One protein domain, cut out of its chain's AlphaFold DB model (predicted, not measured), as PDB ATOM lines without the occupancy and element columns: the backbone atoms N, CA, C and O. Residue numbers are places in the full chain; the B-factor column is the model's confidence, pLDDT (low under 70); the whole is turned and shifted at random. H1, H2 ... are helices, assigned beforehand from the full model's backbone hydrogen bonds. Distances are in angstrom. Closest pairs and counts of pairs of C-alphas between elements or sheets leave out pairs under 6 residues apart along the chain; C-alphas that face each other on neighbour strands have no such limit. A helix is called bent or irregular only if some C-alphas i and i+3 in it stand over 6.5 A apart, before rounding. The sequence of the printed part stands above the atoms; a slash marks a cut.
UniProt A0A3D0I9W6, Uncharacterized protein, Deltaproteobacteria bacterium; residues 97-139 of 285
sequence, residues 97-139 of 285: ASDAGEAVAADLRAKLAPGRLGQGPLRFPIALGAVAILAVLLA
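Overview. This is residues 97 to 139 of the 285 residues of an uncharacterized protein of Deltaproteobacteria bacterium (UniProt A0A3D0I9W6). Two helices, H1 and then H2, follow each other roughly end to end along one long axis, and between them the link, residues 113 to 122, folds back on itself. The far part of H2, residues 129 to 138, sticks out free as an arm that makes much of the length. The printed part has 43 residues with two named helices and no named strand, and its class is all helix. It is loose, with a radius of gyration of the C-alphas of 13.1 A, and spans 43 by 19 by 11 A.

Along the chain. Start at Ala 97, the first printed residue, and go on to C-alpha 99 at (214.287, 303.456, 280.716), where H1 begins. H1 holds residues 99 to 112 and measures 19.9 A from first to last C-alpha. Next comes the link, in which residues 115 to 117 are a short helical run without a name. Find C-alpha 123 at (233.102, 305.458, 276.138); from there H2, residues 123 to 138, runs 22.3 A to C-alpha 138 at (253.418, 313.224, 271.219).

Arrangement. H1 and H2 are apart, with no C-alpha of the one within 8 A of the other. The 10 residues between them make a short link. Read the backbone atoms of H1 and H2, and you find every O i to N i+4 pair within hydrogen-bond range. Neither helix is bent.

Size, cuts and confidence. The outline is a rod, and the two C-alphas farthest apart, those of Ser 98 and Ala 139, are 43.2 A from each other. Residues 129 to 139, of which 129 to 138 belong to H2, stand free; the 32 residues without them span 27 by 16 by 11 A. The printed part has no cut. The mean pLDDT of the printed part is 88.9, and no printed residue is under 70.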
ATOM      1  N   ALA A  97     216.087 308.545 285.756       88.38
ATOM      2  CA  ALA A  97     215.805 307.267 286.407       88.38
ATOM      3  C   ALA A  97     214.982 306.293 285.541       88.38
ATOM      4  O   ALA A  97     214.798 305.143 285.933       88.38
ATOM      5  N   SER A  98     214.453 306.737 284.398       91.12
ATOM      6  CA  SER A  98     213.565 305.937 283.547       91.12
ATOM      7  C   SER A  98     214.297 305.291 282.371       91.12
ATOM      8  O   SER A  98     215.181 305.900 281.765       91.12
ATOM      9  N   ASP A  99     213.829 304.112 281.952       90.38
ATOM     10  CA  ASP A  99     214.287 303.456 280.716       90.38
ATOM     11  C   ASP A  99     214.073 304.344 279.481       90.38
ATOM     12  O   ASP A  99     214.883 304.357 278.553       90.38
ATOM     13  N   ALA A 100     213.001 305.145 279.487       86.69
ATOM     14  CA  ALA A 100     212.721 306.119 278.439       86.69
ATOM     15  C   ALA A 100     213.816 307.192 278.349       86.69
ATOM     16  O   ALA A 100     214.238 307.558 277.251       86.69
ATOM     17  N   GLY A 101     214.316 307.680 279.486       85.19
ATOM     18  CA  GLY A 101     215.411 308.642 279.495       85.19
ATOM     19  C   GLY A 101     216.736 308.037 279.060       85.19
ATOM     20  O   GLY A 101     217.468 308.695 278.325       85.19
ATOM     21  N   GLU A 102     217.021 306.785 279.421       87.00
ATOM     22  CA  GLU A 102     218.207 306.090 278.909       87.00
ATOM     23  C   GLU A 102     218.120 305.879 277.391       87.00
ATOM     24  O   GLU A 102     219.109 306.091 276.688       87.00
ATOM     25  N   ALA A 103     216.936 305.565 276.852       87.62
ATOM     26  CA  ALA A 103     216.719 305.467 275.408       87.62
ATOM     27  C   ALA A 103     216.955 306.809 274.690       87.62
ATOM     28  O   ALA A 103     217.658 306.857 273.679       87.62
ATOM     29  N   VAL A 104     216.436 307.916 275.239       86.06
ATOM     30  CA  VAL A 104     216.679 309.272 274.711       86.06
ATOM     31  C   VAL A 104     218.165 309.636 274.796       86.06
ATOM     32  O   VAL A 104     218.742 310.148 273.835       86.06
ATOM     33  N   ALA A 105     218.817 309.338 275.921       85.25
ATOM     34  CA  ALA A 105     220.244 309.579 276.100       85.25
ATOM     35  C   ALA A 105     221.087 308.748 275.121       85.25
ATOM     36  O   ALA A 105     222.095 309.239 274.610       85.25
ATOM     37  N   ALA A 106     220.688 307.505 274.848       87.50
ATOM     38  CA  ALA A 106     221.345 306.631 273.886       87.50
ATOM     39  C   ALA A 106     221.210 307.150 272.447       87.50
ATOM     40  O   ALA A 106     222.213 307.179 271.733       87.50
ATOM     41  N   ASP A 107     220.029 307.625 272.039       89.19
ATOM     42  CA  ASP A 107     219.815 308.235 270.718       89.19
ATOM     43  C   ASP A 107     220.669 309.502 270.528       89.19
ATOM     44  O   ASP A 107     221.394 309.641 269.538       89.19
ATOM     45  N   LEU A 108     220.681 310.396 271.523       87.44
ATOM     46  CA  LEU A 108     221.522 311.599 271.497       87.44
ATOM     47  C   LEU A 108     223.016 311.255 271.424       87.44
ATOM     48  O   LEU A 108     223.757 311.846 270.632       87.44
ATOM     49  N   ARG A 109     223.469 310.266 272.206       88.69
ATOM     50  CA  ARG A 109     224.852 309.772 272.148       88.69
ATOM     51  C   ARG A 109     225.188 309.170 270.790       88.69
ATOM     52  O   ARG A 109     226.288 309.404 270.299       88.69
ATOM     53  N   ALA A 110     224.273 308.426 270.175       87.88
ATOM     54  CA  ALA A 110     224.485 307.831 268.860       87.88
ATOM     55  C   ALA A 110     224.638 308.896 267.763       87.88
ATOM     56  O   ALA A 110     225.465 308.728 266.865       87.88
ATOM     57  N   LYS A 111     223.905 310.012 267.865       89.75
ATOM     58  CA  LYS A 111     224.017 311.158 266.948       89.75
ATOM     59  C   LYS A 111     225.334 311.921 267.113       89.75
ATOM     60  O   LYS A 111     225.950 312.295 266.121       89.75
ATOM     61  N   LEU A 112     225.779 312.140 268.354       85.81
ATOM     62  CA  LEU A 112     227.024 312.864 268.648       85.81
ATOM     63  C   LEU A 112     228.284 312.018 268.418       85.81
ATOM     64  O   LEU A 112     229.317 312.536 267.997       85.81
ATOM     65  N   ALA A 113     228.212 310.722 268.713       90.94
ATOM     66  CA  ALA A 113     229.335 309.799 268.692       90.94
ATOM     67  C   ALA A 113     228.918 308.471 268.029       90.94
ATOM     68  O   ALA A 113     228.679 307.477 268.723       90.94
ATOM     69  N   PRO A 114     228.826 308.423 266.688       89.38
ATOM     70  CA  PRO A 114     228.350 307.237 265.989       89.38
ATOM     71  C   PRO A 114     229.239 306.008 266.237       89.38
ATOM     72  O   PRO A 114     230.449 306.095 266.470       89.38
ATOM     73  N   GLY A 115     228.627 304.825 266.175       92.12
ATOM     74  CA  GLY A 115     229.310 303.542 266.347       92.12
ATOM     75  C   GLY A 115     229.595 303.182 267.810       92.12
ATOM     76  O   GLY A 115     228.772 303.392 268.698       92.12
ATOM     77  N   ARG A 116     230.768 302.587 268.077       92.44
ATOM     78  CA  ARG A 116     231.119 302.043 269.408       92.44
ATOM     79  C   ARG A 116     231.254 303.108 270.502       92.44
ATOM     80  O   ARG A 116     231.168 302.754 271.679       92.44
ATOM     81  N   LEU A 117     231.469 304.371 270.123       90.12
ATOM     82  CA  LEU A 117     231.661 305.492 271.047       90.12
ATOM     83  C   LEU A 117     230.352 305.930 271.723       90.12
ATOM     84  O   LEU A 117     230.379 306.248 272.908       90.12
ATOM     85  N   GLY A 118     229.219 305.888 271.016       89.31
ATOM     86  CA  GLY A 118     227.905 306.285 271.540       89.31
ATOM     87  C   GLY A 118     227.185 305.202 272.347       89.31
ATOM     88  O   GLY A 118     226.264 305.498 273.105       89.31
ATOM     89  N   GLN A 119     227.638 303.948 272.252       88.38
ATOM     90  CA  GLN A 119     227.030 302.791 272.928       88.38
ATOM     91  C   GLN A 119     227.103 302.828 274.462       88.38
ATOM     92  O   GLN A 119     226.471 302.003 275.110       88.38
ATOM     93  N   GLY A 120     227.874 303.733 275.065       88.94
ATOM     94  CA  GLY A 120     227.930 303.843 276.519       88.94
ATOM     95  C   GLY A 120     228.267 305.254 276.987       88.94
ATOM     96  O   GLY A 120     228.996 305.962 276.288       88.94
ATOM     97  N   PRO A 121     227.795 305.652 278.180       88.56
ATOM     98  CA  PRO A 121     227.962 307.013 278.690       88.56
ATOM     99  C   PRO A 121     229.434 307.392 278.902       88.56
ATOM    100  O   PRO A 121     229.813 308.543 278.707       88.56
ATOM    101  N   LEU A 122     230.288 306.420 279.239       93.19
ATOM    102  CA  LEU A 122     231.704 306.658 279.533       93.19
ATOM    103  C   LEU A 122     232.640 306.461 278.332       93.19
ATOM    104  O   LEU A 122     233.784 306.904 278.370       93.19
ATOM    105  N   ARG A 123     232.195 305.821 277.244       91.81
ATOM    106  CA  ARG A 123     233.102 305.458 276.138       91.81
ATOM    107  C   ARG A 123     233.610 306.678 275.381       91.81
ATOM    108  O   ARG A 123     234.806 306.774 275.119       91.81
ATOM    109  N   PHE A 124     232.716 307.608 275.062       86.12
ATOM    110  CA  PHE A 124     233.074 308.862 274.411       86.12
ATOM    111  C   PHE A 124     234.072 309.708 275.229       86.12
ATOM    112  O   PHE A 124     235.138 310.013 274.688       86.12
ATOM    113  N   PRO A 125     233.823 310.041 276.516       87.06
ATOM    114  CA  PRO A 125     234.776 310.836 277.292       87.06
ATOM    115  C   PRO A 125     236.106 310.110 277.525       87.06
ATOM    116  O   PRO A 125     237.153 310.751 277.461       87.06
ATOM    117  N   ILE A 126     236.104 308.783 277.713       94.31
ATOM    118  CA  ILE A 126     237.347 308.002 277.825       94.31
ATOM    119  C   ILE A 126     238.157 308.075 276.526       94.31
ATOM    120  O   ILE A 126     239.357 308.335 276.571       94.31
ATOM    121  N   ALA A 127     237.519 307.878 275.369       91.62
ATOM    122  CA  ALA A 127     238.201 307.947 274.079       91.62
ATOM    123  C   ALA A 127     238.784 309.344 273.821       91.62
ATOM    124  O   ALA A 127     239.937 309.467 273.409       91.62
ATOM    125  N   LEU A 128     238.017 310.397 274.120       88.00
ATOM    126  CA  LEU A 128     238.478 311.779 273.999       88.00
ATOM    127  C   LEU A 128     239.666 312.059 274.934       88.00
ATOM    128  O   LEU A 128     240.665 312.637 274.506       88.00
ATOM    129  N   GLY A 129     239.588 311.595 276.186       89.69
ATOM    130  CA  GLY A 129     240.673 311.694 277.160       89.69
ATOM    131  C   GLY A 129     241.939 310.967 276.703       89.69
ATOM    132  O   GLY A 129     243.028 311.533 276.767       89.69
ATOM    133  N   ALA A 130     241.808 309.754 276.161       94.19
ATOM    134  CA  ALA A 130     242.933 308.987 275.629       94.19
ATOM    135  C   ALA A 130     243.612 309.695 274.444       94.19
ATOM    136  O   ALA A 130     244.840 309.772 274.398       94.19
ATOM    137  N   VAL A 131     242.832 310.264 273.516       91.75
ATOM    138  CA  VAL A 131     243.363 311.054 272.391       91.75
ATOM    139  C   VAL A 131     244.079 312.309 272.889       91.75
ATOM    140  O   VAL A 131     245.164 312.619 272.399       91.75
ATOM    141  N   ALA A 132     243.520 313.013 273.877       84.19
ATOM    142  CA  ALA A 132     244.147 314.196 274.460       84.19
ATOM    143  C   ALA A 132     245.485 313.860 275.143       84.19
ATOM    144  O   ALA A 132     246.485 314.534 274.901       84.19
ATOM    145  N   ILE A 133     245.530 312.783 275.934       91.12
ATOM    146  CA  ILE A 133     246.762 312.301 276.573       91.12
ATOM    147  C   ILE A 133     247.795 311.918 275.511       91.12
ATOM    148  O   ILE A 133     248.940 312.361 275.582       91.12
ATOM    149  N   LEU A 134     247.398 311.151 274.491       93.38
ATOM    150  CA  LEU A 134     248.289 310.769 273.398       93.38
ATOM    151  C   LEU A 134     248.837 312.002 272.666       93.38
ATOM    152  O   LEU A 134     250.032 312.066 272.387       93.38
ATOM    153  N   ALA A 135     247.998 313.006 272.404       85.62
ATOM    154  CA  ALA A 135     248.420 314.255 271.782       85.62
ATOM    155  C   ALA A 135     249.460 315.000 272.632       85.62
ATOM    156  O   ALA A 135     250.443 315.484 272.079       85.62
ATOM    157  N   VAL A 136     249.299 315.045 273.960       85.88
ATOM    158  CA  VAL A 136     250.279 315.649 274.882       85.88
ATOM    159  C   VAL A 136     251.585 314.850 274.918       85.88
ATOM    160  O   VAL A 136     252.658 315.438 274.858       85.88
ATOM    161  N   LEU A 137     251.520 313.517 274.954       90.44
ATOM    162  CA  LEU A 137     252.712 312.655 274.954       90.44
ATOM    163  C   LEU A 137     253.508 312.729 273.641       90.44
ATOM    164  O   LEU A 137     254.726 312.515 273.625       90.44
ATOM    165  N   LEU A 138     252.817 313.003 272.532       88.81
ATOM    166  CA  LEU A 138     253.418 313.224 271.219       88.81
ATOM    167  C   LEU A 138     253.848 314.683 271.009       88.81
ATOM    168  O   LEU A 138     254.746 314.940 270.198       88.81
ATOM    169  N   ALA A 139     253.259 315.635 271.740       82.12
ATOM    170  CA  ALA A 139     253.640 317.037 271.690       82.12
ATOM    171  C   ALA A 139     255.099 317.191 272.148       82.12
ATOM    172  O   ALA A 139     255.461 316.895 273.281       82.12
TER     173      ALA A 139